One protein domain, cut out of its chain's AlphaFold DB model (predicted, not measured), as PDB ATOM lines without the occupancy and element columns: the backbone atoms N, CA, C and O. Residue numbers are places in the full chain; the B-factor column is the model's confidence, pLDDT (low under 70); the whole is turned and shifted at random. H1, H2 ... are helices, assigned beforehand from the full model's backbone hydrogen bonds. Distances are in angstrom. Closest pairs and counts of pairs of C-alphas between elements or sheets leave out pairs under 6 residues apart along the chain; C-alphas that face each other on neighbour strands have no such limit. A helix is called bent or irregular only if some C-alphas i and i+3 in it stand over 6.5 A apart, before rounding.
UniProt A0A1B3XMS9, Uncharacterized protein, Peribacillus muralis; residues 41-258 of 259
ATOM      1  N   LEU A  41      29.231  18.614  21.689       68.75
ATOM      2  CA  LEU A  41      28.761  17.228  21.781       68.75
ATOM      3  C   LEU A  41      27.289  17.126  22.215       68.75
ATOM      4  O   LEU A  41      26.541  16.295  21.703       68.75
ATOM      5  N   LEU A  42      26.849  17.992  23.132       70.44
ATOM      6  CA  LEU A  42      25.466  17.996  23.612       70.44
ATOM      7  C   LEU A  42      24.507  18.482  22.521       70.44
ATOM      8  O   LEU A  42      23.399  17.966  22.407       70.44
ATOM      9  N   VAL A  43      24.941  19.420  21.681       74.00
ATOM     10  CA  VAL A  43      24.127  19.914  20.566       74.00
ATOM     11  C   VAL A  43      24.046  18.948  19.404       74.00
ATOM     12  O   VAL A  43      22.975  18.841  18.813       74.00
ATOM     13  N   GLN A  44      25.109  18.208  19.098       71.94
ATOM     14  CA  GLN A  44      25.022  17.140  18.101       71.94
ATOM     15  C   GLN A  44      23.983  16.089  18.517       71.94
ATOM     16  O   GLN A  44      23.067  15.801  17.748       71.94
ATOM     17  N   ILE A  45      24.032  15.625  19.773       72.44
ATOM     18  CA  ILE A  45      23.042  14.683  20.319       72.44
ATOM     19  C   ILE A  45      21.630  15.287  20.294       72.44
ATOM     20  O   ILE A  45      20.678  14.638  19.863       72.44
ATOM     21  N   LEU A  46      21.471  16.544  20.721       74.44
ATOM     22  CA  LEU A  46      20.172  17.219  20.729       74.44
ATOM     23  C   LEU A  46      19.595  17.369  19.311       74.44
ATOM     24  O   LEU A  46      18.407  17.136  19.102       74.44
ATOM     25  N   SER A  47      20.431  17.727  18.335       76.38
ATOM     26  CA  SER A  47      20.052  17.857  16.925       76.38
ATOM     27  C   SER A  47      19.584  16.523  16.343       76.38
ATOM     28  O   SER A  47      18.577  16.479  15.631       76.38
ATOM     29  N   GLU A  48      20.263  15.424  16.673       73.69
ATOM     30  CA  GLU A  48      19.863  14.073  16.266       73.69
ATOM     31  C   GLU A  48      18.514  13.670  16.873       73.69
ATOM     32  O   GLU A  48      17.638  13.184  16.156       73.69
ATOM     33  N   VAL A  49      18.291  13.950  18.162       73.75
ATOM     34  CA  VAL A  49      17.012  13.676  18.841       73.75
ATOM     35  C   VAL A  49      15.873  14.526  18.268       73.75
ATOM     36  O   VAL A  49      14.780  14.013  18.018       73.75
ATOM     37  N   ILE A  50      16.103  15.817  18.016       77.75
ATOM     38  CA  ILE A  50      15.103  16.706  17.403       77.75
ATOM     39  C   ILE A  50      14.765  16.229  15.986       77.75
ATOM     40  O   ILE A  50      13.589  16.179  15.620       77.75
ATOM     41  N   SER A  51      15.774  15.826  15.212       77.75
ATOM     42  CA  SER A  51      15.581  15.259  13.873       77.75
ATOM     43  C   SER A  51      14.738  13.981  13.922       77.75
ATOM     44  O   SER A  51      13.833  13.815  13.103       77.75
ATOM     45  N   LEU A  52      14.943  13.132  14.937       76.56
ATOM     46  CA  LEU A  52      14.182  11.899  15.148       76.56
ATOM     47  C   LEU A  52      12.701  12.178  15.393       76.56
ATOM     48  O   LEU A  52      11.824  11.564  14.773       76.56
ATOM     49  N   LEU A  53      12.415  13.144  16.263       78.56
ATOM     50  CA  LEU A  53      11.052  13.579  16.557       78.56
ATOM     51  C   LEU A  53      10.384  14.207  15.328       78.56
ATOM     52  O   LEU A  53       9.216  13.925  15.051       78.56
ATOM     53  N   LEU A  54      11.118  15.019  14.566       78.50
ATOM     54  CA  LEU A  54      10.604  15.688  13.374       78.50
ATOM     55  C   LEU A  54      10.292  14.687  12.256       78.50
ATOM     56  O   LEU A  54       9.212  14.745  11.672       78.50
ATOM     57  N   ILE A  55      11.173  13.714  12.017       77.75
ATOM     58  CA  ILE A  55      10.937  12.623  11.062       77.75
ATOM     59  C   ILE A  55       9.723  11.790  11.485       77.75
ATOM     60  O   ILE A  55       8.843  11.541  10.659       77.75
ATOM     61  N   SER A  56       9.606  11.435  12.768       76.88
ATOM     62  CA  SER A  56       8.437  10.713  13.299       76.88
ATOM     63  C   SER A  56       7.131  11.478  13.049       76.88
ATOM     64  O   SER A  56       6.131  10.917  12.592       76.88
ATOM     65  N   PHE A  57       7.144  12.791  13.293       80.62
ATOM     66  CA  PHE A  57       6.014  13.677  13.025       80.62
ATOM     67  C   PHE A  57       5.686  13.768  11.525       80.62
ATOM     68  O   PHE A  57       4.512  13.742  11.143       80.62
ATOM     69  N   CYS A  58       6.698  13.837  10.658       77.31
ATOM     70  CA  CYS A  58       6.530  13.821   9.204       77.31
ATOM     71  C   CYS A  58       5.911  12.508   8.717       77.31
ATOM     72  O   CYS A  58       4.945  12.556   7.957       77.31
ATOM     73  N   ILE A  59       6.394  11.357   9.199       77.88
ATOM     74  CA  ILE A  59       5.834  10.034   8.889       77.88
ATOM     75  C   ILE A  59       4.354   9.993   9.275       77.88
ATOM     76  O   ILE A  59       3.508   9.678   8.441       77.88
ATOM     77  N   TYR A  60       4.007  10.382  10.504       81.31
ATOM     78  CA  TYR A  60       2.616  10.399  10.958       81.31
ATOM     79  C   TYR A  60       1.710  11.272  10.069       81.31
ATOM     80  O   TYR A  60       0.614  10.857   9.677       81.31
ATOM     81  N   ASN A  61       2.157  12.478   9.710       77.62
ATOM     82  CA  ASN A  61       1.375  13.363   8.846       77.62
ATOM     83  C   ASN A  61       1.268  12.838   7.413       77.62
ATOM     84  O   ASN A  61       0.187  12.910   6.826       77.62
ATOM     85  N   PHE A  62       2.347  12.275   6.870       78.69
ATOM     86  CA  PHE A  62       2.346  11.630   5.561       78.69
ATOM     87  C   PHE A  62       1.325  10.492   5.514       78.69
ATOM     88  O   PHE A  62       0.511  10.438   4.594       78.69
ATOM     89  N   MET A  63       1.289   9.644   6.543       77.31
ATOM     90  CA  MET A  63       0.312   8.561   6.690       77.31
ATOM     91  C   MET A  63      -1.127   9.087   6.684       77.31
ATOM     92  O   MET A  63      -1.986   8.599   5.949       77.31
ATOM     93  N   LYS A  64      -1.391  10.137   7.466       78.31
ATOM     94  CA  LYS A  64      -2.710  10.773   7.556       78.31
ATOM     95  C   LYS A  64      -3.162  11.381   6.227       78.31
ATOM     96  O   LYS A  64      -4.333  11.268   5.871       78.31
ATOM     97  N   ILE A  65      -2.263  12.054   5.511       78.44
ATOM     98  CA  ILE A  65      -2.553  12.654   4.203       78.44
ATOM     99  C   ILE A  65      -2.762  11.561   3.155       78.44
ATOM    100  O   ILE A  65      -3.747  11.619   2.423       78.44
ATOM    101  N   SER A  66      -1.895  10.550   3.129       75.44
ATOM    102  CA  SER A  66      -1.985   9.419   2.202       75.44
ATOM    103  C   SER A  66      -3.318   8.695   2.338       75.44
ATOM    104  O   SER A  66      -3.985   8.470   1.333       75.44
ATOM    105  N   ASN A  67      -3.780   8.445   3.568       77.75
ATOM    106  CA  ASN A  67      -5.109   7.875   3.808       77.75
ATOM    107  C   ASN A  67      -6.221   8.728   3.182       77.75
ATOM    108  O   ASN A  67      -7.024   8.201   2.424       77.75
ATOM    109  N   LYS A  68      -6.210  10.052   3.391       78.19
ATOM    110  CA  LYS A  68      -7.208  10.958   2.790       78.19
ATOM    111  C   LYS A  68      -7.167  10.987   1.264       78.19
ATOM    112  O   LYS A  68      -8.200  11.156   0.620       78.19
ATOM    113  N   VAL A  69      -5.975  10.913   0.672       76.62
ATOM    114  CA  VAL A  69      -5.815  10.871  -0.788       76.62
ATOM    115  C   VAL A  69      -6.373   9.561  -1.329       76.62
ATOM    116  O   VAL A  69      -7.135   9.588  -2.291       76.62
ATOM    117  N   LEU A  70      -6.064   8.441  -0.676       78.25
ATOM    118  CA  LEU A  70      -6.603   7.130  -1.025       78.25
ATOM    119  C   LEU A  70      -8.129   7.095  -0.899       78.25
ATOM    120  O   LEU A  70      -8.779   6.636  -1.830       78.25
ATOM    121  N   ASP A  71      -8.707   7.667   0.165       75.25
ATOM    122  CA  ASP A  71     -10.165   7.810   0.319       75.25
ATOM    123  C   ASP A  71     -10.782   8.517  -0.891       75.25
ATOM    124  O   ASP A  71     -11.782   8.074  -1.449       75.25
ATOM    125  N   LYS A  72     -10.164   9.620  -1.327       77.19
ATOM    126  CA  LYS A  72     -10.641  10.400  -2.474       77.19
ATOM    127  C   LYS A  72     -10.509   9.646  -3.794       77.19
ATOM    128  O   LYS A  72     -11.390   9.774  -4.642       77.19
ATOM    129  N   LEU A  73      -9.410   8.922  -3.995       76.12
ATOM    130  CA  LEU A  73      -9.196   8.124  -5.202       76.12
ATOM    131  C   LEU A  73     -10.194   6.973  -5.279       76.12
ATOM    132  O   LEU A  73     -10.779   6.773  -6.338       76.12
ATOM    133  N   GLU A  74     -10.437   6.297  -4.160       69.81
ATOM    134  CA  GLU A  74     -11.423   5.224  -4.030       69.81
ATOM    135  C   GLU A  74     -12.846   5.744  -4.294       69.81
ATOM    136  O   GLU A  74     -13.564   5.205  -5.131       69.81
ATOM    137  N   LEU A  75     -13.237   6.870  -3.685       70.81
ATOM    138  CA  LEU A  75     -14.520   7.519  -3.983       70.81
ATOM    139  C   LEU A  75     -14.662   7.844  -5.480       70.81
ATOM    140  O   LEU A  75     -15.726   7.654  -6.065       70.81
ATOM    141  N   LYS A  76     -13.593   8.331  -6.119       71.56
ATOM    142  CA  LYS A  76     -13.601   8.676  -7.545       71.56
ATOM    143  C   LYS A  76     -13.682   7.441  -8.444       71.56
ATOM    144  O   LYS A  76     -14.404   7.482  -9.439       71.56
ATOM    145  N   SER A  77     -12.941   6.374  -8.135       68.75
ATOM    146  CA  SER A  77     -12.977   5.140  -8.923       68.75
ATOM    147  C   SER A  77     -14.352   4.501  -8.864       68.75
ATOM    148  O   SER A  77     -14.855   4.069  -9.897       68.75
ATOM    149  N   ILE A  78     -14.990   4.509  -7.694       65.25
ATOM    150  CA  ILE A  78     -16.275   3.841  -7.553       65.25
ATOM    151  C   ILE A  78     -17.419   4.675  -8.147       65.25
ATOM    152  O   ILE A  78     -18.265   4.117  -8.838       65.25
ATOM    153  N   LYS A  79     -17.387   6.016  -8.047       65.75
ATOM    154  CA  LYS A  79     -18.322   6.884  -8.800       65.75
ATOM    155  C   LYS A  79     -18.290   6.611 -10.308       65.75
ATOM    156  O   LYS A  79     -19.337   6.523 -10.933       65.75
ATOM    157  N   LYS A  80     -17.097   6.406 -10.874       63.84
ATOM    158  CA  LYS A  80     -16.925   6.054 -12.293       63.84
ATOM    159  C   LYS A  80     -17.449   4.648 -12.631       63.84
ATOM    160  O   LYS A  80     -17.869   4.416 -13.760       63.84
ATOM    161  N   SER A  81     -17.398   3.710 -11.685       61.59
ATOM    162  CA  SER A  81     -17.888   2.340 -11.884       61.59
ATOM    163  C   SER A  81     -19.419   2.275 -11.905       61.59
ATOM    164  O   SER A  81     -19.998   1.653 -12.791       61.59
ATOM    165  N   VAL A  82     -20.084   3.022 -11.012       59.69
ATOM    166  CA  VAL A  82     -21.557   3.116 -10.938       59.69
ATOM    167  C   VAL A  82     -22.182   3.677 -12.224       59.69
ATOM    168  O   VAL A  82     -23.316   3.335 -12.549       59.69
ATOM    169  N   GLU A  83     -21.457   4.495 -12.989       57.81
ATOM    170  CA  GLU A  83     -21.919   5.008 -14.289       57.81
ATOM    171  C   GLU A  83     -21.958   3.922 -15.391       57.81
ATOM    172  O   GLU A  83     -22.681   4.076 -16.373       57.81
ATOM    173  N   ASN A  84     -21.260   2.790 -15.223       54.53
ATOM    174  CA  ASN A  84     -21.195   1.683 -16.186       54.53
ATOM    175  C   ASN A  84     -21.980   0.443 -15.700       54.53
ATOM    176  O   ASN A  84     -21.405  -0.598 -15.394       54.53
ATOM    177  N   LYS A  85     -23.319   0.525 -15.658       56.69
ATOM    178  CA  LYS A  85     -24.202  -0.519 -15.076       56.69
ATOM    179  C   LYS A  85     -24.445  -1.784 -15.923       56.69
ATOM    180  O   LYS A  85     -25.236  -2.635 -15.525       56.69
ATOM    181  N   ASN A  86     -23.787  -1.957 -17.069       54.78
ATOM    182  CA  ASN A  86     -24.059  -3.099 -17.954       54.78
ATOM    183  C   ASN A  86     -23.190  -4.319 -17.608       54.78
ATOM    184  O   ASN A  86     -22.202  -4.598 -18.285       54.78
ATOM    185  N   GLN A  87     -23.575  -5.070 -16.571       58.53
ATOM    186  CA  GLN A  87     -23.018  -6.397 -16.279       58.53
ATOM    187  C   GLN A  87     -24.075  -7.491 -16.461       58.53
ATOM    188  O   GLN A  87     -25.232  -7.337 -16.082       58.53
ATOM    189  N   THR A  88     -23.676  -8.616 -17.055       56.34
ATOM    190  CA  THR A  88     -24.529  -9.807 -17.170       56.34
ATOM    191  C   THR A  88     -24.610 -10.533 -15.824       56.34
ATOM    192  O   THR A  88     -23.653 -10.495 -15.054       56.34
ATOM    193  N   LEU A  89     -25.704 -11.257 -15.547       54.00
ATOM    194  CA  LEU A  89     -25.852 -12.078 -14.327       54.00
ATOM    195  C   LEU A  89     -24.681 -13.059 -14.132       54.00
ATOM    196  O   LEU A  89     -24.189 -13.231 -13.022       54.00
ATOM    197  N   TYR A  90     -24.181 -13.646 -15.224       46.28
ATOM    198  CA  TYR A  90     -22.988 -14.497 -15.209       46.28
ATOM    199  C   TYR A  90     -21.722 -13.713 -14.820       46.28
ATOM    200  O   TYR A  90     -20.963 -14.145 -13.954       46.28
ATOM    201  N   GLY A  91     -21.528 -12.515 -15.386       52.19
ATOM    202  CA  GLY A  91     -20.451 -11.602 -14.991       52.19
ATOM    203  C   GLY A  91     -20.544 -11.164 -13.526       52.19
ATOM    204  O   GLY A  91     -19.516 -11.027 -12.875       52.19
ATOM    205  N   TRP A  92     -21.758 -11.054 -12.988       55.22
ATOM    206  CA  TRP A  92     -22.036 -10.732 -11.585       55.22
ATOM    207  C   TRP A  92     -21.589 -11.843 -10.620       55.22
ATOM    208  O   TRP A  92     -21.112 -11.566  -9.524       55.22
ATOM    209  N   THR A  93     -21.678 -13.109 -11.045       49.00
ATOM    210  CA  THR A  93     -21.159 -14.254 -10.271       49.00
ATOM    211  C   THR A  93     -19.637 -14.416 -10.357       49.00
ATOM    212  O   THR A  93     -19.040 -15.005  -9.460       49.00
ATOM    213  N   GLY A  94     -19.009 -13.905 -11.425       39.44
ATOM    214  CA  GLY A  94     -17.575 -14.067 -11.700       39.44
ATOM    215  C   GLY A  94     -16.697 -12.883 -11.282       39.44
ATOM    216  O   GLY A  94     -15.533 -13.080 -10.947       39.44
ATOM    217  N   ASN A  95     -17.248 -11.668 -11.266       48.47
ATOM    218  CA  ASN A  95     -16.596 -10.446 -10.804       48.47
ATOM    219  C   ASN A  95     -17.512  -9.775  -9.790       48.47
ATOM    220  O   ASN A  95     -18.380  -8.966 -10.113       48.47
ATOM    221  N   VAL A  96     -17.322 -10.176  -8.543       51.62
ATOM    222  CA  VAL A  96     -18.061  -9.647  -7.409       51.62
ATOM    223  C   VAL A  96     -17.678  -8.178  -7.254       51.62
ATOM    224  O   VAL A  96     -16.544  -7.849  -6.908       51.62
ATOM    225  N   ASN A  97     -18.598  -7.290  -7.609       54.34
ATOM    226  CA  ASN A  97     -18.270  -5.890  -7.809       54.34
ATOM    227  C   ASN A  97     -18.485  -5.106  -6.504       54.34
ATOM    228  O   ASN A  97     -19.565  -5.156  -5.908       54.34
ATOM    229  N   ALA A  98     -17.465  -4.354  -6.071       53.41
ATOM    230  CA  ALA A  98     -17.500  -3.475  -4.891       53.41
ATOM    231  C   ALA A  98     -18.516  -2.315  -5.015       53.41
ATOM    232  O   ALA A  98     -18.772  -1.584  -4.055       53.41
ATOM    233  N   ASP A  99     -19.120  -2.176  -6.194       54.88
ATOM    234  CA  ASP A  99     -20.040  -1.113  -6.582       54.88
ATOM    235  C   ASP A  99     -21.320  -1.086  -5.744       54.88
ATOM    236  O   ASP A  99     -21.758  -0.006  -5.366       54.88
ATOM    237  N   PHE A 100     -21.886  -2.242  -5.375       58.56
ATOM    238  CA  PHE A 100     -23.119  -2.292  -4.571       58.56
ATOM    239  C   PHE A 100     -22.909  -1.743  -3.151       58.56
ATOM    240  O   PHE A 100     -23.720  -0.973  -2.639       58.56
ATOM    241  N   ILE A 101     -21.782  -2.097  -2.526       57.25
ATOM    242  CA  ILE A 101     -21.407  -1.620  -1.187       57.25
ATOM    243  C   ILE A 101     -21.180  -0.109  -1.188       57.25
ATOM    244  O   ILE A 101     -21.537   0.583  -0.238       57.25
ATOM    245  N   PHE A 102     -20.604   0.420  -2.261       54.16
ATOM    246  CA  PHE A 102     -20.409   1.852  -2.400       54.16
ATOM    247  C   PHE A 102     -21.686   2.597  -2.763       54.16
ATOM    248  O   PHE A 102     -21.913   3.674  -2.232       54.16
ATOM    249  N   GLU A 103     -22.551   2.039  -3.611       58.53
ATOM    250  CA  GLU A 103     -23.858   2.630  -3.910       58.53
ATOM    251  C   GLU A 103     -24.665   2.809  -2.615       58.53
ATOM    252  O   GLU A 103     -25.465   3.732  -2.499       58.53
ATOM    253  N   LEU A 104     -24.440   1.944  -1.626       58.53
ATOM    254  CA  LEU A 104     -25.066   1.939  -0.307       58.53
ATOM    255  C   LEU A 104     -24.430   2.925   0.704       58.53
ATOM    256  O   LEU A 104     -25.047   3.241   1.714       58.53
ATOM    257  N   LEU A 105     -23.225   3.441   0.430       61.72
ATOM    258  CA  LEU A 105     -22.446   4.318   1.327       61.72
ATOM    259  C   LEU A 105     -22.027   5.664   0.687       61.72
ATOM    260  O   LEU A 105     -21.329   6.457   1.319       61.72
ATOM    261  N   GLY A 106     -22.358   5.894  -0.586       53.22
ATOM    262  CA  GLY A 106     -21.495   6.639  -1.511       53.22
ATOM    263  C   GLY A 106     -21.702   8.144  -1.677       53.22
ATOM    264  O   GLY A 106     -20.881   8.757  -2.363       53.22
ATOM    265  N   ASP A 107     -22.728   8.768  -1.090       53.78
ATOM    266  CA  ASP A 107     -23.042  10.169  -1.438       53.78
ATOM    267  C   ASP A 107     -23.236  11.159  -0.284       53.78
ATOM    268  O   ASP A 107     -23.212  12.369  -0.528       53.78
ATOM    269  N   GLU A 108     -23.307  10.718   0.974       55.06
ATOM    270  CA  GLU A 108     -23.513  11.643   2.094       55.06
ATOM    271  C   GLU A 108     -22.258  11.908   2.930       55.06
ATOM    272  O   GLU A 108     -21.403  11.050   3.159       55.06
ATOM    273  N   LYS A 109     -22.128  13.162   3.383       58.19
ATOM    274  CA  LYS A 109     -21.040  13.576   4.272       58.19
ATOM    275  C   LYS A 109     -21.193  12.863   5.609       58.19
ATOM    276  O   LYS A 109     -22.275  12.870   6.187       58.19
ATOM    277  N   GLU A 110     -20.076  12.347   6.115       59.75
ATOM    278  CA  GLU A 110     -19.951  11.810   7.470       59.75
ATOM    279  C   GLU A 110     -20.657  12.734   8.480       59.75
ATOM    280  O   GLU A 110     -20.333  13.925   8.593       59.75
ATOM    281  N   LYS A 111     -21.640  12.199   9.209       60.84
ATOM    282  CA  LYS A 111     -22.205  12.872  10.380       60.84
ATOM    283  C   LYS A 111     -21.114  12.877  11.446       60.84
ATOM    284  O   LYS A 111     -20.375  11.910  11.592       60.84
ATOM    285  N   GLY A 112     -20.983  13.960  12.207       55.97
ATOM    286  CA  GLY A 112     -19.884  14.123  13.173       55.97
ATOM    287  C   GLY A 112     -19.838  13.085  14.312       55.97
ATOM    288  O   GLY A 112     -18.945  13.165  15.151       55.97
ATOM    289  N   ASN A 113     -20.785  12.141  14.359       77.06
ATOM    290  CA  ASN A 113     -20.948  11.115  15.381       77.06
ATOM    291  C   ASN A 113     -20.958   9.707  14.753       77.06
ATOM    292  O   ASN A 113     -21.812   9.389  13.923       77.06
ATOM    293  N   THR A 114     -20.052   8.834  15.208       75.75
ATOM    294  CA  THR A 114     -19.922   7.442  14.748       75.75
ATOM    295  C   THR A 114     -21.229   6.657  14.847       75.75
ATOM    296  O   THR A 114     -21.571   5.924  13.923       75.75
ATOM    297  N   LEU A 115     -21.989   6.818  15.936       79.00
ATOM    298  CA  LEU A 115     -23.250   6.094  16.118       79.00
ATOM    299  C   LEU A 115     -24.312   6.545  15.106       79.00
ATOM    300  O   LEU A 115     -25.086   5.729  14.611       79.00
ATOM    301  N   GLU A 116     -24.339   7.836  14.776       79.12
ATOM    302  CA  GLU A 116     -25.248   8.376  13.762       79.12
ATOM    303  C   GLU A 116     -24.887   7.882  12.362       79.12
ATOM    304  O   GLU A 116     -25.791   7.568  11.590       79.12
ATOM    305  N   ASN A 117     -23.593   7.747  12.057       76.81
ATOM    306  CA  ASN A 117     -23.132   7.144  10.807       76.81
ATOM    307  C   ASN A 117     -23.558   5.677  10.706       76.81
ATOM    308  O   ASN A 117     -24.106   5.278   9.687       76.81
ATOM    309  N   LEU A 118     -23.390   4.882  11.768       81.00
ATOM    310  CA  LEU A 118     -23.811   3.475  11.769       81.00
ATOM    311  C   LEU A 118     -25.327   3.318  11.600       81.00
ATOM    312  O   LEU A 118     -25.774   2.483  10.817       81.00
ATOM    313  N   ARG A 119     -26.126   4.141  12.293       82.69
ATOM    314  CA  ARG A 119     -27.590   4.156  12.131       82.69
ATOM    315  C   ARG A 119     -28.010   4.559  10.723       82.69
ATOM    316  O   ARG A 119     -28.953   3.988  10.193       82.69
ATOM    317  N   TYR A 120     -27.319   5.529  10.134       81.50
ATOM    318  CA  TYR A 120     -27.571   5.949   8.762       81.50
ATOM    319  C   TYR A 120     -27.293   4.814   7.771       81.50
ATOM    320  O   TYR A 120     -28.169   4.478   6.984       81.50
ATOM    321  N   ILE A 121     -26.133   4.159   7.883       78.81
ATOM    322  CA  ILE A 121     -25.783   3.004   7.045       78.81
ATOM    323  C   ILE A 121     -26.838   1.906   7.176       78.81
ATOM    324  O   ILE A 121     -27.303   1.386   6.168       78.81
ATOM    325  N   LYS A 122     -27.253   1.577   8.406       83.56
ATOM    326  CA  LYS A 122     -28.326   0.607   8.653       83.56
ATOM    327  C   LYS A 122     -29.609   0.985   7.899       83.56
ATOM    328  O   LYS A 122     -30.150   0.146   7.190       83.56
ATOM    329  N   GLY A 123     -30.047   2.241   8.013       81.88
ATOM    330  CA  GLY A 123     -31.244   2.738   7.331       81.88
ATOM    331  C   GLY A 123     -31.149   2.659   5.804       81.88
ATOM    332  O   GLY A 123     -32.100   2.234   5.160       81.88
ATOM    333  N   GLU A 124     -29.996   2.985   5.218       80.12
ATOM    334  CA  GLU A 124     -29.770   2.852   3.769       80.12
ATOM    335  C   GLU A 124     -29.850   1.392   3.294       80.12
ATOM    336  O   GLU A 124     -30.424   1.114   2.238       80.12
ATOM    337  N   ILE A 125     -29.332   0.437   4.080       81.31
ATOM    338  CA  ILE A 125     -29.491  -0.998   3.783       81.31
ATOM    339  C   ILE A 125     -30.973  -1.369   3.811       81.31
ATOM    340  O   ILE A 125     -31.460  -2.012   2.882       81.31
ATOM    341  N   GLU A 126     -31.694  -0.953   4.851       83.69
ATOM    342  CA  GLU A 126     -33.113  -1.273   5.010       83.69
ATOM    343  C   GLU A 126     -33.972  -0.702   3.876       83.69
ATOM    344  O   GLU A 126     -34.853  -1.394   3.363       83.69
ATOM    345  N   LEU A 127     -33.670   0.519   3.424       83.00
ATOM    346  CA  LEU A 127     -34.350   1.166   2.301       83.00
ATOM    347  C   LEU A 127     -34.118   0.442   0.969       83.00
ATOM    348  O   LEU A 127     -35.042   0.344   0.164       83.00
ATOM    349  N   LYS A 128     -32.906  -0.066   0.722       77.00
ATOM    350  CA  LYS A 128     -32.555  -0.719  -0.551       77.00
ATOM    351  C   LYS A 128     -32.950  -2.188  -0.626       77.00
ATOM    352  O   LYS A 128     -33.313  -2.655  -1.699       77.00
ATOM    353  N   VAL A 129     -32.833  -2.916   0.483       81.69
ATOM    354  CA  VAL A 129     -33.130  -4.357   0.546       81.69
ATOM    355  C   VAL A 129     -34.621  -4.601   0.791       81.69
ATOM    356  O   VAL A 129     -35.181  -5.563   0.275       81.69
ATOM    357  N   GLY A 130     -35.292  -3.722   1.540       82.06
ATOM    358  CA  GLY A 130     -36.717  -3.842   1.843       82.06
ATOM    359  C   GLY A 130     -37.009  -4.689   3.085       82.06
ATOM    360  O   GLY A 130     -36.198  -4.820   3.999       82.06
ATOM    361  N   SER A 131     -38.218  -5.240   3.189       82.50
ATOM    362  CA  SER A 131     -38.713  -5.846   4.435       82.50
ATOM    363  C   SER A 131     -38.386  -7.334   4.605       82.50
ATOM    364  O   SER A 131     -38.419  -7.829   5.736       82.50
ATOM    365  N   ASN A 132     -38.042  -8.046   3.534       85.75
ATOM    366  CA  ASN A 132     -37.882  -9.499   3.530       85.75
ATOM    367  C   ASN A 132     -36.545  -9.945   4.150       85.75
ATOM    368  O   ASN A 132     -35.478  -9.581   3.669       85.75
ATOM    369  N   LYS A 133     -36.597 -10.796   5.186       86.00
ATOM    370  CA  LYS A 133     -35.410 -11.371   5.851       86.00
ATOM    371  C   LYS A 133     -34.507 -12.144   4.881       86.00
ATOM    372  O   LYS A 133     -33.285 -12.066   5.003       86.00
ATOM    373  N   GLY A 134     -35.093 -12.886   3.938       85.50
ATOM    374  CA  GLY A 134     -34.349 -13.710   2.981       85.50
ATOM    375  C   GLY A 134     -33.331 -12.899   2.181       85.50
ATOM    376  O   GLY A 134     -32.204 -13.349   1.987       85.50
ATOM    377  N   ASP A 135     -33.675 -11.660   1.838       84.00
ATOM    378  CA  ASP A 135     -32.825 -10.787   1.030       84.00
ATOM    379  C   ASP A 135     -31.601 -10.286   1.820       84.00
ATOM    380  O   ASP A 135     -30.502 -10.188   1.272       84.00
ATOM    381  N   TYR A 136     -31.729 -10.098   3.141       85.75
ATOM    382  CA  TYR A 136     -30.585  -9.806   4.018       85.75
ATOM    383  C   TYR A 136     -29.646 -11.007   4.167       85.75
ATOM    384  O   TYR A 136     -28.429 -10.830   4.228       85.75
ATOM    385  N   ILE A 137     -30.183 -12.232   4.205       87.69
ATOM    386  CA  ILE A 137     -29.372 -13.460   4.238       87.69
ATOM    387  C   ILE A 137     -28.603 -13.616   2.922       87.69
ATOM    388  O   ILE A 137     -27.408 -13.914   2.942       87.69
ATOM    389  N   LEU A 138     -29.260 -13.377   1.783       84.62
ATOM    390  CA  LEU A 138     -28.614 -13.393   0.470       84.62
ATOM    391  C   LEU A 138     -27.497 -12.349   0.394       84.62
ATOM    392  O   LEU A 138     -26.389 -12.679  -0.031       84.62
ATOM    393  N   LEU A 139     -27.745 -11.132   0.881       83.00
ATOM    394  CA  LEU A 139     -26.738 -10.077   0.931       83.00
ATOM    395  C   LEU A 139     -25.557 -10.440   1.847       83.00
ATOM    396  O   LEU A 139     -24.402 -10.241   1.469       83.00
ATOM    397  N   LYS A 140     -25.817 -11.022   3.023       86.81
ATOM    398  CA  LYS A 140     -24.763 -11.524   3.916       86.81
ATOM    399  C   LYS A 140     -23.907 -12.586   3.220       86.81
ATOM    400  O   LYS A 140     -22.683 -12.474   3.217       86.81
ATOM    401  N   ASN A 141     -24.534 -13.587   2.608       83.81
ATOM    402  CA  ASN A 141     -23.830 -14.673   1.922       83.81
ATOM    403  C   ASN A 141     -23.032 -14.163   0.716       83.81
ATOM    404  O   ASN A 141     -21.932 -14.649   0.447       83.81
ATOM    405  N   TYR A 142     -23.557 -13.155   0.020       78.88
ATOM    406  CA  TYR A 142     -22.853 -12.461  -1.049       78.88
ATOM    407  C   TYR A 142     -21.572 -11.787  -0.535       78.88
ATOM    408  O   TYR A 142     -20.497 -12.021  -1.088       78.88
ATOM    409  N   ILE A 143     -21.647 -11.032   0.567       79.88
ATOM    410  CA  ILE A 143     -20.477 -10.387   1.192       79.88
ATOM    411  C   ILE A 143     -19.461 -11.426   1.690       79.88
ATOM    412  O   ILE A 143     -18.259 -11.246   1.510       79.88
ATOM    413  N   GLU A 144     -19.912 -12.536   2.277       80.50
ATOM    414  CA  GLU A 144     -19.016 -13.609   2.728       80.50
ATOM    415  C   GLU A 144     -18.306 -14.320   1.569       80.50
ATOM    416  O   GLU A 144     -17.125 -14.655   1.669       80.50
ATOM    417  N   SER A 145     -19.014 -14.555   0.462       77.56
ATOM    418  CA  SER A 145     -18.421 -15.105  -0.759       77.56
ATOM    419  C   SER A 145     -17.400 -14.135  -1.355       77.56
ATOM    420  O   SER A 145     -16.319 -14.561  -1.774       77.56
ATOM    421  N   TYR A 146     -17.697 -12.829  -1.326       74.75
ATOM    422  CA  TYR A 146     -16.763 -11.795  -1.754       74.75
ATOM    423  C   TYR A 146     -15.478 -11.819  -0.935       74.75
ATOM    424  O   TYR A 146     -14.398 -11.906  -1.506       74.75
ATOM    425  N   ASP A 147     -15.586 -11.799   0.394       74.62
ATOM    426  CA  ASP A 147     -14.429 -11.789   1.290       74.62
ATOM    427  C   ASP A 147     -13.531 -13.017   1.054       74.62
ATOM    428  O   ASP A 147     -12.316 -12.884   0.878       74.62
ATOM    429  N   LYS A 148     -14.136 -14.206   0.909       74.12
ATOM    430  CA  LYS A 148     -13.424 -15.463   0.619       74.12
ATOM    431  C   LYS A 148     -12.721 -15.467  -0.736       74.12
ATOM    432  O   LYS A 148     -11.611 -15.992  -0.831       74.12
ATOM    433  N   ASN A 149     -13.339 -14.910  -1.775       66.94
ATOM    434  CA  ASN A 149     -12.787 -14.901  -3.134       66.94
ATOM    435  C   ASN A 149     -11.961 -13.654  -3.457       66.94
ATOM    436  O   ASN A 149     -11.324 -13.605  -4.512       66.94
ATOM    437  N   SER A 150     -11.951 -12.668  -2.562       64.94
ATOM    438  CA  SER A 150     -11.207 -11.435  -2.742       64.94
ATOM    439  C   SER A 150      -9.714 -11.714  -2.879       64.94
ATOM    440  O   SER A 150      -9.148 -12.637  -2.286       64.94
ATOM    441  N   ILE A 151      -9.044 -10.856  -3.644       59.84
ATOM    442  CA  ILE A 151      -7.588 -10.865  -3.779       59.84
ATOM    443  C   ILE A 151      -6.915 -10.816  -2.395       59.84
ATOM    444  O   ILE A 151      -5.850 -11.405  -2.252       59.84
ATOM    445  N   PHE A 152      -7.570 -10.240  -1.371       59.41
ATOM    446  CA  PHE A 152      -7.111 -10.156   0.022       59.41
ATOM    447  C   PHE A 152      -6.940 -11.511   0.712       59.41
ATOM    448  O   PHE A 152      -5.945 -11.703   1.414       59.41
ATOM    449  N   SER A 153      -7.843 -12.471   0.491       59.22
ATOM    450  CA  SER A 153      -7.727 -13.809   1.095       59.22
ATOM    451  C   SER A 153      -6.535 -14.593   0.527       59.22
ATOM    452  O   SER A 153      -5.900 -15.373   1.237       59.22
ATOM    453  N   LYS A 154      -6.173 -14.323  -0.735       58.91
ATOM    454  CA  LYS A 154      -5.031 -14.917  -1.456       58.91
ATOM    455  C   LYS A 154      -3.763 -14.045  -1.412       58.91
ATOM    456  O   LYS A 154      -2.702 -14.457  -1.877       58.91
ATOM    457  N   PHE A 155      -3.851 -12.849  -0.832       61.31
ATOM    458  CA  PHE A 155      -2.816 -11.810  -0.874       61.31
ATOM    459  C   PHE A 155      -1.621 -12.086   0.025       61.31
ATOM    460  O   PHE A 155      -0.514 -11.610  -0.243       61.31
ATOM    461  N   ASN A 156      -1.852 -12.859   1.090       59.31
ATOM    462  CA  ASN A 156      -0.859 -13.136   2.121       59.31
ATOM    463  C   ASN A 156       0.410 -13.791   1.561       59.31
ATOM    464  O   ASN A 156       1.457 -13.685   2.180       59.31
ATOM    465  N   THR A 157       0.350 -14.445   0.399       61.31
ATOM    466  CA  THR A 157       1.513 -15.136  -0.175       61.31
ATOM    467  C   THR A 157       2.316 -14.248  -1.130       61.31
ATOM    468  O   THR A 157       3.537 -14.181  -1.021       61.31
ATOM    469  N   ILE A 158       1.657 -13.525  -2.044       62.22
ATOM    470  CA  ILE A 158       2.346 -12.772  -3.113       62.22
ATOM    471  C   ILE A 158       2.886 -11.438  -2.595       62.22
ATOM    472  O   ILE A 158       4.048 -11.102  -2.823       62.22
ATOM    473  N   VAL A 159       2.066 -10.674  -1.872       66.25
ATOM    474  CA  VAL A 159       2.485  -9.345  -1.415       66.25
ATOM    475  C   VAL A 159       3.391  -9.422  -0.207       66.25
ATOM    476  O   VAL A 159       4.311  -8.619  -0.111       66.25
ATOM    477  N   PHE A 160       3.233 -10.427   0.653       68.50
ATOM    478  CA  PHE A 160       4.224 -10.685   1.693       68.50
ATOM    479  C   PHE A 160       5.588 -11.024   1.079       68.50
ATOM    480  O   PHE A 160       6.591 -10.461   1.501       68.50
ATOM    481  N   GLY A 161       5.627 -11.845   0.021       71.50
ATOM    482  CA  GLY A 161       6.857 -12.127  -0.724       71.50
ATOM    483  C   GLY A 161       7.494 -10.872  -1.331       71.50
ATOM    484  O   GLY A 161       8.691 -10.646  -1.161       71.50
ATOM    485  N   LEU A 162       6.696 -10.013  -1.973       73.06
ATOM    486  CA  LEU A 162       7.165  -8.737  -2.527       73.06
ATOM    487  C   LEU A 162       7.684  -7.792  -1.431       73.06
ATOM    488  O   LEU A 162       8.723  -7.156  -1.589       73.06
ATOM    489  N   LEU A 163       6.979  -7.716  -0.305       73.06
ATOM    490  CA  LEU A 163       7.330  -6.859   0.821       73.06
ATOM    491  C   LEU A 163       8.634  -7.329   1.470       73.06
ATOM    492  O   LEU A 163       9.534  -6.518   1.685       73.06
ATOM    493  N   VAL A 164       8.771  -8.635   1.712       77.62
ATOM    494  CA  VAL A 164      10.018  -9.243   2.185       77.62
ATOM    495  C   VAL A 164      11.144  -8.947   1.198       77.62
ATOM    496  O   VAL A 164      12.187  -8.468   1.623       77.62
ATOM    497  N   ALA A 165      10.934  -9.107  -0.111       77.62
ATOM    498  CA  ALA A 165      11.956  -8.804  -1.114       77.62
ATOM    499  C   ALA A 165      12.413  -7.334  -1.081       77.62
ATOM    500  O   ALA A 165      13.615  -7.062  -1.138       77.62
ATOM    501  N   VAL A 166      11.484  -6.382  -0.943       75.88
ATOM    502  CA  VAL A 166      11.796  -4.947  -0.836       75.88
ATOM    503  C   VAL A 166      12.547  -4.637   0.461       75.88
ATOM    504  O   VAL A 166      13.578  -3.964   0.418       75.88
ATOM    505  N   LEU A 167      12.092  -5.160   1.605       77.00
ATOM    506  CA  LEU A 167      12.764  -4.963   2.893       77.00
ATOM    507  C   LEU A 167      14.153  -5.602   2.917       77.00
ATOM    508  O   LEU A 167      15.113  -4.960   3.339       77.00
ATOM    509  N   THR A 168      14.288  -6.834   2.427       79.31
ATOM    510  CA  THR A 168      15.570  -7.537   2.329       79.31
ATOM    511  C   THR A 168      16.525  -6.799   1.398       79.31
ATOM    512  O   THR A 168      17.703  -6.664   1.726       79.31
ATOM    513  N   SER A 169      16.043  -6.257   0.277       76.00
ATOM    514  CA  SER A 169      16.864  -5.442  -0.630       76.00
ATOM    515  C   SER A 169      17.330  -4.148   0.038       76.00
ATOM    516  O   SER A 169      18.514  -3.820  -0.028       76.00
ATOM    517  N   GLY A 170      16.437  -3.450   0.748       77.44
ATOM    518  CA  GLY A 170      16.774  -2.246   1.512       77.44
ATOM    519  C   GLY A 170      17.798  -2.516   2.619       77.44
ATOM    520  O   GLY A 170      18.806  -1.817   2.711       77.44
ATOM    521  N   LEU A 171      17.599  -3.580   3.401       77.44
ATOM    522  CA  LEU A 171      18.549  -4.028   4.424       77.44
ATOM    523  C   LEU A 171      19.897  -4.422   3.818       77.44
ATOM    524  O   LEU A 171      20.940  -4.063   4.354       77.44
ATOM    525  N   THR A 172      19.896  -5.113   2.679       80.12
ATOM    526  CA  THR A 172      21.129  -5.506   1.985       80.12
ATOM    527  C   THR A 172      21.917  -4.284   1.523       80.12
ATOM    528  O   THR A 172      23.136  -4.243   1.682       80.12
ATOM    529  N   LEU A 173      21.239  -3.277   0.967       80.12
ATOM    530  CA  LEU A 173      21.864  -2.013   0.579       80.12
ATOM    531  C   LEU A 173      22.420  -1.266   1.794       80.12
ATOM    532  O   LEU A 173      23.538  -0.757   1.733       80.12
ATOM    533  N   PHE A 174      21.691  -1.264   2.911       78.81
ATOM    534  CA  PHE A 174      22.154  -0.654   4.153       78.81
ATOM    535  C   PHE A 174      23.400  -1.351   4.716       78.81
ATOM    536  O   PHE A 174      24.403  -0.689   4.969       78.81
ATOM    537  N   ILE A 175      23.385  -2.682   4.832       79.25
ATOM    538  CA  ILE A 175      24.526  -3.475   5.320       79.25
ATOM    539  C   ILE A 175      25.756  -3.280   4.423       79.25
ATOM    540  O   ILE A 175      26.885  -3.233   4.907       79.25
ATOM    541  N   LYS A 176      25.557  -3.138   3.107       79.94
ATOM    542  CA  LYS A 176      26.647  -2.898   2.149       79.94
ATOM    543  C   LYS A 176      27.183  -1.465   2.158       79.94
ATOM    544  O   LYS A 176      28.210  -1.236   1.513       79.94
ATOM    545  N   SER A 177      26.521  -0.534   2.845       82.19
ATOM    546  CA  SER A 177      26.941   0.866   2.898       82.19
ATOM    547  C   SER A 177      28.328   1.016   3.526       82.19
ATOM    548  O   SER A 177      28.717   0.273   4.429       82.19
ATOM    549  N   GLU A 178      29.087   2.003   3.048       78.12
ATOM    550  CA  GLU A 178      30.428   2.294   3.566       78.12
ATOM    551  C   GLU A 178      30.409   2.647   5.054       78.12
ATOM    552  O   GLU A 178      31.324   2.264   5.772       78.12
ATOM    553  N   LYS A 179      29.333   3.275   5.542       73.25
ATOM    554  CA  LYS A 179      29.135   3.560   6.968       73.25
ATOM    555  C   LYS A 179      29.123   2.287   7.817       73.25
ATOM    556  O   LYS A 179      29.859   2.200   8.796       73.25
ATOM    557  N   VAL A 180      28.333   1.282   7.428       76.94
ATOM    558  CA  VAL A 180      28.244   0.008   8.164       76.94
ATOM    559  C   VAL A 180      29.555  -0.771   8.059       76.94
ATOM    560  O   VAL A 180      30.028  -1.317   9.056       76.94
ATOM    561  N   LYS A 181      30.194  -0.782   6.884       77.69
ATOM    562  CA  LYS A 181      31.510  -1.416   6.691       77.69
ATOM    563  C   LYS A 181      32.611  -0.748   7.514       77.69
ATOM    564  O   LYS A 181      33.407  -1.435   8.139       77.69
ATOM    565  N   SER A 182      32.645   0.580   7.539       76.06
ATOM    566  CA  SER A 182      33.616   1.349   8.319       76.06
ATOM    567  C   SER A 182      33.417   1.127   9.813       76.06
ATOM    568  O   SER A 182      34.393   0.908  10.520       76.06
ATOM    569  N   PHE A 183      32.165   1.126  10.283       74.75
ATOM    570  CA  PHE A 183      31.837   0.880  11.686       74.75
ATOM    571  C   PHE A 183      32.163  -0.553  12.120       74.75
ATOM    572  O   PHE A 183      32.760  -0.766  13.167       74.75
ATOM    573  N   THR A 184      31.822  -1.560  11.314       76.94
ATOM    574  CA  THR A 184      32.171  -2.958  11.628       76.94
ATOM    575  C   THR A 184      33.682  -3.177  11.618       76.94
ATOM    576  O   THR A 184      34.208  -3.830  12.518       76.94
ATOM    577  N   ASN A 185      34.403  -2.570  10.673       77.00
ATOM    578  CA  ASN A 185      35.860  -2.634  10.652       77.00
ATOM    579  C   ASN A 185      36.496  -1.942  11.865       77.00
ATOM    580  O   ASN A 185      37.419  -2.495  12.460       77.00
ATOM    581  N   SER A 186      35.998  -0.772  12.272       74.88
ATOM    582  CA  SER A 186      36.505  -0.084  13.460       74.88
ATOM    583  C   SER A 186      36.135  -0.801  14.761       74.88
ATOM    584  O   SER A 186      36.934  -0.800  15.689       74.88
ATOM    585  N   PHE A 187      34.981  -1.468  14.814       75.38
ATOM    586  CA  PHE A 187      34.519  -2.207  15.990       75.38
ATOM    587  C   PHE A 187      35.278  -3.514  16.225       75.38
ATOM    588  O   PHE A 187      35.607  -3.829  17.365       75.38
ATOM    589  N   PHE A 188      35.560  -4.279  15.167       77.75
ATOM    590  CA  PHE A 188      36.188  -5.599  15.296       77.75
ATOM    591  C   PHE A 188      37.705  -5.600  15.075       77.75
ATOM    592  O   PHE A 188      38.382  -6.470  15.617       77.75
ATOM    593  N   PHE A 189      38.244  -4.664  14.284       76.88
ATOM    594  CA  PHE A 189      39.632  -4.733  13.807       76.88
ATOM    595  C   PHE A 189      40.493  -3.513  14.163       76.88
ATOM    596  O   PHE A 189      41.698  -3.542  13.910       76.88
ATOM    597  N   SER A 190      39.931  -2.453  14.757       72.31
ATOM    598  CA  SER A 190      40.735  -1.313  15.214       72.31
ATOM    599  C   SER A 190      41.229  -1.523  16.652       72.31
ATOM    600  O   SER A 190      40.424  -1.828  17.530       72.31
ATOM    601  N   PRO A 191      42.526  -1.304  16.941       63.34
ATOM    602  CA  PRO A 191      43.051  -1.331  18.306       63.34
ATOM    603  C   PRO A 191      42.678  -0.079  19.117       63.34
ATOM    604  O   PRO A 191      42.958  -0.023  20.313       63.34
ATOM    605  N   GLN A 192      42.085   0.944  18.488       70.62
ATOM    606  CA  GLN A 192      41.649   2.154  19.181       70.62
ATOM    607  C   GLN A 192      40.187   2.050  19.629       70.62
ATOM    608  O   GLN A 192      39.348   1.606  18.844       70.62
ATOM    609  N   PRO A 193      39.859   2.500  20.856       66.12
ATOM    610  CA  PRO A 193      38.482   2.533  21.318       66.12
ATOM    611  C   PRO A 193      37.655   3.443  20.407       66.12
ATOM    612  O   PRO A 193      38.042   4.577  20.118       66.12
ATOM    613  N   ILE A 194      36.507   2.936  19.961       68.69
ATOM    614  CA  ILE A 194      35.551   3.703  19.163       68.69
ATOM    615  C   ILE A 194      35.111   4.928  19.962       68.69
ATOM    616  O   ILE A 194      34.803   4.834  21.154       68.69
ATOM    617  N   LYS A 195      35.056   6.087  19.301       74.12
ATOM    618  CA  LYS A 195      34.573   7.310  19.940       74.12
ATOM    619  C   LYS A 195      33.090   7.136  20.297       74.12
ATOM    620  O   LYS A 195      32.306   6.776  19.419       74.12
ATOM    621  N   PRO A 196      32.664   7.449  21.535       70.50
ATOM    622  CA  PRO A 196      31.270   7.297  21.963       70.50
ATOM    623  C   PRO A 196      30.249   7.962  21.026       70.50
ATOM    624  O   PRO A 196      29.151   7.446  20.844       70.50
ATOM    625  N   LEU A 197      30.628   9.075  20.391       70.00
ATOM    626  CA  LEU A 197      29.793   9.801  19.435       70.00
ATOM    627  C   LEU A 197      29.499   8.994  18.157       70.00
ATOM    628  O   LEU A 197      28.359   8.960  17.709       70.00
ATOM    629  N   GLU A 198      30.499   8.306  17.601       71.12
ATOM    630  CA  GLU A 198      30.338   7.483  16.391       71.12
ATOM    631  C   GLU A 198      29.410   6.288  16.660       71.12
ATOM    632  O   GLU A 198      28.620   5.888  15.804       71.12
ATOM    633  N   TYR A 199      29.451   5.753  17.884       71.19
ATOM    634  CA  TYR A 199      28.550   4.697  18.340       71.19
ATOM    635  C   TYR A 199      27.100   5.187  18.491       71.19
ATOM    636  O   TYR A 199      26.169   4.513  18.049       71.19
ATOM    637  N   ILE A 200      26.901   6.377  19.068       70.31
ATOM    638  CA  ILE A 200      25.577   7.009  19.191       70.31
ATOM    639  C   ILE A 200      24.987   7.284  17.803       70.31
ATOM    640  O   ILE A 200      23.851   6.890  17.543       70.31
ATOM    641  N   GLN A 201      25.779   7.855  16.893       73.00
ATOM    642  CA  GLN A 201      25.372   8.121  15.511       73.00
ATOM    643  C   GLN A 201      24.953   6.855  14.771       73.00
ATOM    644  O   GLN A 201      23.929   6.841  14.091       73.00
ATOM    645  N   PHE A 202      25.704   5.767  14.937       75.06
ATOM    646  CA  PHE A 202      25.353   4.486  14.339       75.06
ATOM    647  C   PHE A 202      24.016   3.943  14.869       75.06
ATOM    648  O   PHE A 202      23.174   3.510  14.080       75.06
ATOM    649  N   ILE A 203      23.781   4.001  16.186       77.25
ATOM    650  CA  ILE A 203      22.504   3.586  16.794       77.25
ATOM    651  C   ILE A 203      21.345   4.429  16.260       77.25
ATOM    652  O   ILE A 203      20.284   3.887  15.945       77.25
ATOM    653  N   VAL A 204      21.543   5.742  16.147       74.94
ATOM    654  CA  VAL A 204      20.543   6.676  15.630       74.94
ATOM    655  C   VAL A 204      20.226   6.377  14.157       74.94
ATOM    656  O   VAL A 204      19.053   6.221  13.817       74.94
ATOM    657  N   ASP A 205      21.241   6.191  13.304       73.12
ATOM    658  CA  ASP A 205      21.093   5.828  11.883       73.12
ATOM    659  C   ASP A 205      20.329   4.500  11.707       73.12
ATOM    660  O   ASP A 205      19.396   4.406  10.902       73.12
ATOM    661  N   VAL A 206      20.666   3.471  12.493       78.31
ATOM    662  CA  VAL A 206      19.939   2.188  12.491       78.31
ATOM    663  C   VAL A 206      18.500   2.378  12.979       78.31
ATOM    664  O   VAL A 206      17.563   1.851  12.373       78.31
ATOM    665  N   GLY A 207      18.304   3.161  14.042       76.62
ATOM    666  CA  GLY A 207      16.993   3.475  14.604       76.62
ATOM    667  C   GLY A 207      16.059   4.136  13.592       76.62
ATOM    668  O   GLY A 207      14.892   3.748  13.496       76.62
ATOM    669  N   TYR A 208      16.570   5.062  12.774       77.00
ATOM    670  CA  TYR A 208      15.812   5.681  11.685       77.00
ATOM    671  C   TYR A 208      15.294   4.661  10.680       77.00
ATOM    672  O   TYR A 208      14.115   4.674  10.322       77.00
ATOM    673  N   ILE A 209      16.165   3.762  10.231       77.19
ATOM    674  CA  ILE A 209      15.823   2.771   9.209       77.19
ATOM    675  C   ILE A 209      14.775   1.800   9.737       77.19
ATOM    676  O   ILE A 209      13.795   1.519   9.045       77.19
ATOM    677  N   VAL A 210      14.937   1.333  10.978       79.25
ATOM    678  CA  VAL A 210      13.953   0.461  11.631       79.25
ATOM    679  C   VAL A 210      12.615   1.180  11.779       79.25
ATOM    680  O   VAL A 210      11.578   0.614  11.443       79.25
ATOM    681  N   MET A 211      12.614   2.441  12.216       77.31
ATOM    682  CA  MET A 211      11.388   3.221  12.379       77.31
ATOM    683  C   MET A 211      10.649   3.421  11.051       77.31
ATOM    684  O   MET A 211       9.439   3.201  10.985       77.31
ATOM    685  N   ILE A 212      11.364   3.793   9.986       79.38
ATOM    686  CA  ILE A 212      10.796   3.962   8.642       79.38
ATOM    687  C   ILE A 212      10.260   2.624   8.121       79.38
ATOM    688  O   ILE A 212       9.140   2.571   7.614       79.38
ATOM    689  N   GLY A 213      11.017   1.535   8.292       78.88
ATOM    690  CA  GLY A 213      10.605   0.189   7.894       78.88
ATOM    691  C   GLY A 213       9.335  -0.272   8.611       78.88
ATOM    692  O   GLY A 213       8.386  -0.714   7.965       78.88
ATOM    693  N   CYS A 214       9.268  -0.095   9.933       80.38
ATOM    694  CA  CYS A 214       8.081  -0.394  10.734       80.38
ATOM    695  C   CYS A 214       6.883   0.471  10.328       80.38
ATOM    696  O   CYS A 214       5.778  -0.044  10.176       80.38
ATOM    697  N   ALA A 215       7.080   1.772  10.107       79.25
ATOM    698  CA  ALA A 215       6.011   2.661   9.665       79.25
ATOM    699  C   ALA A 215       5.462   2.260   8.287       79.25
ATOM    700  O   ALA A 215       4.247   2.243   8.088       79.25
ATOM    701  N   PHE A 216       6.343   1.885   7.360       79.19
ATOM    702  CA  PHE A 216       5.973   1.400   6.035       79.19
ATOM    703  C   PHE A 216       5.220   0.065   6.095       79.19
ATOM    704  O   PHE A 216       4.190  -0.094   5.441       79.19
ATOM    705  N   LEU A 217       5.667  -0.866   6.941       78.88
ATOM    706  CA  LEU A 217       4.954  -2.113   7.227       78.88
ATOM    707  C   LEU A 217       3.545  -1.845   7.760       78.88
ATOM    708  O   LEU A 217       2.572  -2.362   7.216       78.88
ATOM    709  N   ILE A 218       3.424  -0.995   8.785       82.06
ATOM    710  CA  ILE A 218       2.133  -0.606   9.360       82.06
ATOM    711  C   ILE A 218       1.246   0.041   8.294       82.06
ATOM    712  O   ILE A 218       0.045  -0.222   8.270       82.06
ATOM    713  N   PHE A 219       1.807   0.874   7.414       79.69
ATOM    714  CA  PHE A 219       1.071   1.492   6.314       79.69
ATOM    715  C   PHE A 219       0.499   0.468   5.355       79.69
ATOM    716  O   PHE A 219      -0.703   0.496   5.102       79.69
ATOM    717  N   ILE A 220       1.332  -0.449   4.865       75.50
ATOM    718  CA  ILE A 220       0.886  -1.486   3.942       75.50
ATOM    719  C   ILE A 220      -0.171  -2.351   4.619       75.50
ATOM    720  O   ILE A 220      -1.263  -2.490   4.081       75.50
ATOM    721  N   ILE A 221       0.087  -2.856   5.827       76.88
ATOM    722  CA  ILE A 221      -0.883  -3.686   6.556       76.88
ATOM    723  C   ILE A 221      -2.206  -2.933   6.742       76.88
ATOM    724  O   ILE A 221      -3.269  -3.483   6.462       76.88
ATOM    725  N   ASN A 222      -2.171  -1.664   7.160       78.75
ATOM    726  CA  ASN A 222      -3.388  -0.870   7.326       78.75
ATOM    727  C   ASN A 222      -4.127  -0.627   6.014       78.75
ATOM    728  O   ASN A 222      -5.359  -0.642   6.016       78.75
ATOM    729  N   HIS A 223      -3.399  -0.376   4.929       74.69
ATOM    730  CA  HIS A 223      -3.981  -0.172   3.612       74.69
ATOM    731  C   HIS A 223      -4.672  -1.446   3.126       74.69
ATOM    732  O   HIS A 223      -5.823  -1.394   2.708       74.69
ATOM    733  N   LEU A 224      -4.020  -2.596   3.288       69.00
ATOM    734  CA  LEU A 224      -4.548  -3.884   2.855       69.00
ATOM    735  C   LEU A 224      -5.725  -4.360   3.710       69.00
ATOM    736  O   LEU A 224      -6.737  -4.809   3.191       69.00
ATOM    737  N   MET A 225      -5.653  -4.194   5.029       73.56
ATOM    738  CA  MET A 225      -6.742  -4.572   5.937       73.56
ATOM    739  C   MET A 225      -7.955  -3.641   5.842       73.56
ATOM    740  O   MET A 225      -8.961  -3.846   6.520       73.56
ATOM    741  N   ARG A 226      -7.872  -2.566   5.059       72.19
ATOM    742  CA  ARG A 226      -8.922  -1.557   4.986       72.19
ATOM    743  C   ARG A 226     -10.200  -2.092   4.351       72.19
ATOM    744  O   ARG A 226     -11.261  -1.870   4.923       72.19
ATOM    745  N   GLU A 227     -10.108  -2.783   3.219       70.88
ATOM    746  CA  GLU A 227     -11.287  -3.354   2.554       70.88
ATOM    747  C   GLU A 227     -11.939  -4.428   3.422       70.88
ATOM    748  O   GLU A 227     -13.136  -4.353   3.689       70.88
ATOM    749  N   LYS A 228     -11.132  -5.331   3.991       75.38
ATOM    750  CA  LYS A 228     -11.606  -6.355   4.926       75.38
ATOM    751  C   LYS A 228     -12.386  -5.761   6.105       75.38
ATOM    752  O   LYS A 228     -13.505  -6.182   6.373       75.38
ATOM    753  N   ARG A 229     -11.852  -4.717   6.753       76.56
ATOM    754  CA  ARG A 229     -12.536  -4.026   7.866       76.56
ATOM    755  C   ARG A 229     -13.873  -3.405   7.453       76.56
ATOM    756  O   ARG A 229     -14.806  -3.390   8.253       76.56
ATOM    757  N   LYS A 230     -13.985  -2.887   6.225       74.94
ATOM    758  CA  LYS A 230     -15.254  -2.348   5.702       74.94
ATOM    759  C   LYS A 230     -16.285  -3.461   5.506       74.94
ATOM    760  O   LYS A 230     -17.431  -3.294   5.917       74.94
ATOM    761  N   LEU A 231     -15.873  -4.585   4.916       77.94
ATOM    762  CA  LEU A 231     -16.736  -5.748   4.688       77.94
ATOM    763  C   LEU A 231     -17.218  -6.365   6.004       77.94
ATOM    764  O   LEU A 231     -18.411  -6.618   6.155       77.94
ATOM    765  N   GLU A 232     -16.320  -6.539   6.976       81.69
ATOM    766  CA  GLU A 232     -16.662  -7.009   8.324       81.69
ATOM    767  C   GLU A 232     -17.650  -6.061   9.019       81.69
ATOM    768  O   GLU A 232     -18.628  -6.515   9.612       81.69
ATOM    769  N   GLY A 233     -17.445  -4.745   8.893       80.56
ATOM    770  CA  GLY A 233     -18.364  -3.741   9.432       80.56
ATOM    771  C   GLY A 233     -19.766  -3.832   8.825       80.56
ATOM    772  O   GLY A 233     -20.755  -3.830   9.554       80.56
ATOM    773  N   LEU A 234     -19.868  -3.970   7.501       81.69
ATOM    774  CA  LEU A 234     -21.156  -4.132   6.816       81.69
ATOM    775  C   LEU A 234     -21.847  -5.440   7.187       81.69
ATOM    776  O   LEU A 234     -23.047  -5.443   7.460       81.69
ATOM    777  N   LYS A 235     -21.087  -6.534   7.256       86.38
ATOM    778  CA  LYS A 235     -21.589  -7.832   7.703       86.38
ATOM    779  C   LYS A 235     -22.205  -7.737   9.100       86.38
ATOM    780  O   LYS A 235     -23.319  -8.212   9.290       86.38
ATOM    781  N   ALA A 236     -21.530  -7.080  10.044       86.88
ATOM    782  CA  ALA A 236     -22.033  -6.908  11.406       86.88
ATOM    783  C   ALA A 236     -23.341  -6.094  11.460       86.88
ATOM    784  O   ALA A 236     -24.255  -6.426  12.218       86.88
ATOM    785  N   ILE A 237     -23.466  -5.051  10.630       85.81
ATOM    786  CA  ILE A 237     -24.707  -4.265  10.530       85.81
ATOM    787  C   ILE A 237     -25.846  -5.139   9.988       85.81
ATOM    788  O   ILE A 237     -26.933  -5.144  10.557       85.81
ATOM    789  N   ILE A 238     -25.595  -5.920   8.933       87.38
ATOM    790  CA  ILE A 238     -26.596  -6.824   8.348       87.38
ATOM    791  C   ILE A 238     -27.019  -7.902   9.350       87.38
ATOM    792  O   ILE A 238     -28.208  -8.171   9.490       87.38
ATOM    793  N   GLU A 239     -26.075  -8.489  10.086       90.00
ATOM    794  CA  GLU A 239     -26.378  -9.455  11.149       90.00
ATOM    795  C   GLU A 239     -27.252  -8.847  12.245       90.00
ATOM    796  O   GLU A 239     -28.181  -9.502  12.716       90.00
ATOM    797  N   THR A 240     -27.018  -7.581  12.590       90.25
ATOM    798  CA  THR A 240     -27.863  -6.847  13.538       90.25
ATOM    799  C   THR A 240     -29.289  -6.682  13.000       90.25
ATOM    800  O   THR A 240     -30.244  -6.932  13.731       90.25
ATOM    801  N   ILE A 241     -29.461  -6.336  11.718       87.81
ATOM    802  CA  ILE A 241     -30.794  -6.220  11.091       87.81
ATOM    803  C   ILE A 241     -31.518  -7.576  11.071       87.81
ATOM    804  O   ILE A 241     -32.705  -7.653  11.389       87.81
ATOM    805  N   ILE A 242     -30.813  -8.660  10.720       89.75
ATOM    806  CA  ILE A 242     -31.371 -10.022  10.720       89.75
ATOM    807  C   ILE A 242     -31.837 -10.403  12.131       89.75
ATOM    808  O   ILE A 242     -32.956 -10.888  12.291       89.75
ATOM    809  N   TYR A 243     -31.009 -10.143  13.145       90.81
ATOM    810  CA  TYR A 243     -31.328 -10.417  14.544       90.81
ATOM    811  C   TYR A 243     -32.569  -9.652  15.026       90.81
ATOM    812  O   TYR A 243     -33.452 -10.231  15.656       90.81
ATOM    813  N   GLU A 244     -32.683  -8.363  14.697       87.81
ATOM    814  CA  GLU A 244     -33.865  -7.568  15.045       87.81
ATOM    815  C   GLU A 244     -35.141  -8.097  14.377       87.81
ATOM    816  O   GLU A 244     -36.196  -8.140  15.010       87.81
ATOM    817  N   LYS A 245     -35.058  -8.559  13.122       85.81
ATOM    818  CA  LYS A 245     -36.200  -9.185  12.440       85.81
ATOM    819  C   LYS A 245     -36.623 -10.496  13.103       85.81
ATOM    820  O   LYS A 245     -37.819 -10.727  13.237       85.81
ATOM    821  N   ASP A 246     -35.679 -11.306  13.576       84.81
ATOM    822  CA  ASP A 246     -35.975 -12.573  14.260       84.81
ATOM    823  C   ASP A 246     -36.673 -12.380  15.613       84.81
ATOM    824  O   ASP A 246     -37.578 -13.139  15.972       84.81
ATOM    825  N   ASN A 247     -36.335 -11.308  16.330       81.00
ATOM    826  CA  ASN A 247     -36.969 -10.980  17.608       81.00
ATOM    827  C   ASN A 247     -38.327 -10.273  17.453       81.00
ATOM    828  O   ASN A 247     -39.206 -10.409  18.304       81.00
ATOM    829  N   ASN A 248     -38.536  -9.537  16.359       70.75
ATOM    830  CA  ASN A 248     -39.825  -8.897  16.075       70.75
ATOM    831  C   ASN A 248     -40.887  -9.899  15.580       70.75
ATOM    832  O   ASN A 248     -42.076  -9.700  15.820       70.75
ATOM    833  N   ILE A 249     -40.473 -10.992  14.929       59.53
ATOM    834  CA  ILE A 249     -41.373 -12.080  14.504       59.53
ATOM    835  C   ILE A 249     -41.812 -12.935  15.705       59.53
ATOM    836  O   ILE A 249     -42.973 -13.314  15.810       59.53
ATOM    837  N   SER A 250     -40.911 -13.194  16.655       55.22
ATOM    838  CA  SER A 250     -41.217 -13.996  17.851       55.22
ATOM    839  C   SER A 250     -42.078 -13.269  18.896       55.22
ATOM    840  O   SER A 250     -42.757 -13.918  19.684       55.22
ATOM    841  N   SER A 251     -42.099 -11.933  18.885       53.97
ATOM    842  CA  SER A 251     -42.969 -11.116  19.749       53.97
ATOM    843  C   SER A 251     -44.376 -10.886  19.182       53.97
ATOM    844  O   SER A 251     -45.275 -10.502  19.926       53.97
ATOM    845  N   THR A 252     -44.590 -11.143  17.888       52.78
ATOM    846  CA  THR A 252     -45.919 -11.095  17.254       52.78
ATOM    847  C   THR A 252     -46.631 -12.448  17.301       52.78
ATOM    848  O   THR A 252     -47.833 -12.473  17.538       52.78
ATOM    849  N   SER A 253     -45.910 -13.572  17.211       49.47
ATOM    850  CA  SER A 253     -46.511 -14.910  17.347       49.47
ATOM    851  C   SER A 253     -47.032 -15.215  18.757       49.47
ATOM    852  O   SER A 253     -47.998 -15.946  18.907       49.47
ATOM    853  N   SER A 254     -46.448 -14.625  19.807       50.22
ATOM    854  CA  SER A 254     -46.915 -14.814  21.191       50.22
ATOM    855  C   SER A 254     -48.218 -14.078  21.536       50.22
ATOM    856  O   SER A 254     -48.687 -14.192  22.664       50.22
ATOM    857  N   LEU A 255     -48.761 -13.277  20.613       53.69
ATOM    858  CA  LEU A 255     -50.038 -12.577  20.783       53.69
ATOM    859  C   LEU A 255     -51.198 -13.279  20.057       53.69
ATOM    860  O   LEU A 255     -52.342 -13.072  20.447       53.69
ATOM    861  N   GLU A 256     -50.917 -14.127  19.062       51.50
ATOM    862  CA  GLU A 256     -51.944 -14.904  18.343       51.50
ATOM    863  C   GLU A 256     -52.352 -16.194  19.077       51.50
ATOM    864  O   GLU A 256     -53.444 -16.698  18.848       51.50
ATOM    865  N   ASP A 257     -51.551 -16.686  20.028       51.22
ATOM    866  CA  ASP A 257     -51.875 -17.887  20.824       51.22
ATOM    867  C   ASP A 257     -52.767 -17.596  22.061       51.22
ATOM    868  O   ASP A 257     -52.903 -18.439  22.952       51.22
ATOM    869  N   THR A 258     -53.365 -16.400  22.148       51.81
ATOM    870  CA  THR A 258     -54.236 -15.975  23.268       51.81
ATOM    871  C   THR A 258     -55.672 -15.601  22.884       51.81
ATOM    872  O   THR A 258     -56.399 -15.108  23.750       51.81
TER     873      THR A 258
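AT A GLANCE: This is residues 41 to 258 of the 259 residues of an uncharacterized protein of Peribacillus muralis (UniProt A0A1B3XMS9). One very long bent helix, H8, runs nearly the whole length of an extended rod; its first arm, H8a, has long H1 packed on it and H6 loosely alongside, with short H7 at that end. Around the near part of the other arm, H8b, H4 crosses steeply and H5 packs alongside, while small H3 packs on the last residues of H1, 78 to 82, small H2 touches no helix, and residues 247 to 258 stick out as a tail that adds to the length. The printed part has 218 residues, with eight named helices in the order H1 to H8 and no named strand: the class is all helix. It is extended, with a radius of gyration of the C-alphas of 26.7 A and spans of 97 by 38 by 35 A.

IN THESE COORDINATES: Start with H8, residues 196 to 256: by its hydrogen bonds it was assigned as one helix, but it is bent, with C-alphas 224 and 227 6.8 A apart. Find C-alpha 196 at (31.270, 7.297, 21.963); arm H8a, residues 196 to 224, covers 42.1 A, and arm H8b, residues 227 to 256, covers 45.1 A to C-alpha 256 at (-51.944, -14.904, 18.343). H1, residues 41 to 82, begins at (28.761, 17.228, 21.781) and is 61.7 A long. H6, residues 151 to 175, is 34.2 A long, with a kink of 42 degrees near residue 158; it is irregular, but only just, with C-alphas 153 and 156 7.0 A apart. The others are H2, residues 89 to 94; H3, 99 to 103; H4, 114 to 129; H5, 133 to 149; and H7, 178 to 189.

HOW THE PARTS SIT: H8, its two arms taken together, is the hub, the helix that touches most other helices. The arms H8a and H8b stand at a steep tilt of 44 degrees. H1 touches H8a at a shallow tilt of 13 degrees, the same way, the closest C-alphas being those of Met 63 and Phe 219, 7.1 A apart. H6 is close to H8a but not clearly touching, with the C-alphas of Phe 152 and Leu 224 closest at 7.3 A. H7 is also close to H8a but not clearly touching, with Phe 183 and Phe 202 closest, their C-alphas 7.9 A apart. H5 touches H8b at a shallow tilt of 22 degrees, opposite ways, with the C-alphas of Lys 140 and Lys 235 closest at 6.2 A. H4 touches H8b with residues 118 to 125 alone, at a steep tilt of 69 degrees, only just short of about perpendicular; the C-alphas of Lys 122 and Ile 237 are closest at 6.4 A. H3 touches H1 at residues 78 to 82 alone, where the C-alphas of Val 82 and Asp 99 are closest at 6.3 A. H2 touches no helix. Every O i to N i+4 pair is within hydrogen-bond range in H1, H2, H3, H4, H5, H7 and H8a; the counts are 17 of 21 in H6 and 22 of 26 in H8b.

THE WHOLE: The C-alphas farthest apart are those of Pro 191 and Thr 258, 98.5 A. The printed part has no cut, and no link is long. Residues 188 to 193 and 247 to 258 stand free. The mean pLDDT of the printed part is 72.4, and 64 residues are under 70, among them 77 to 112, 149 to 160 and 249 to 258.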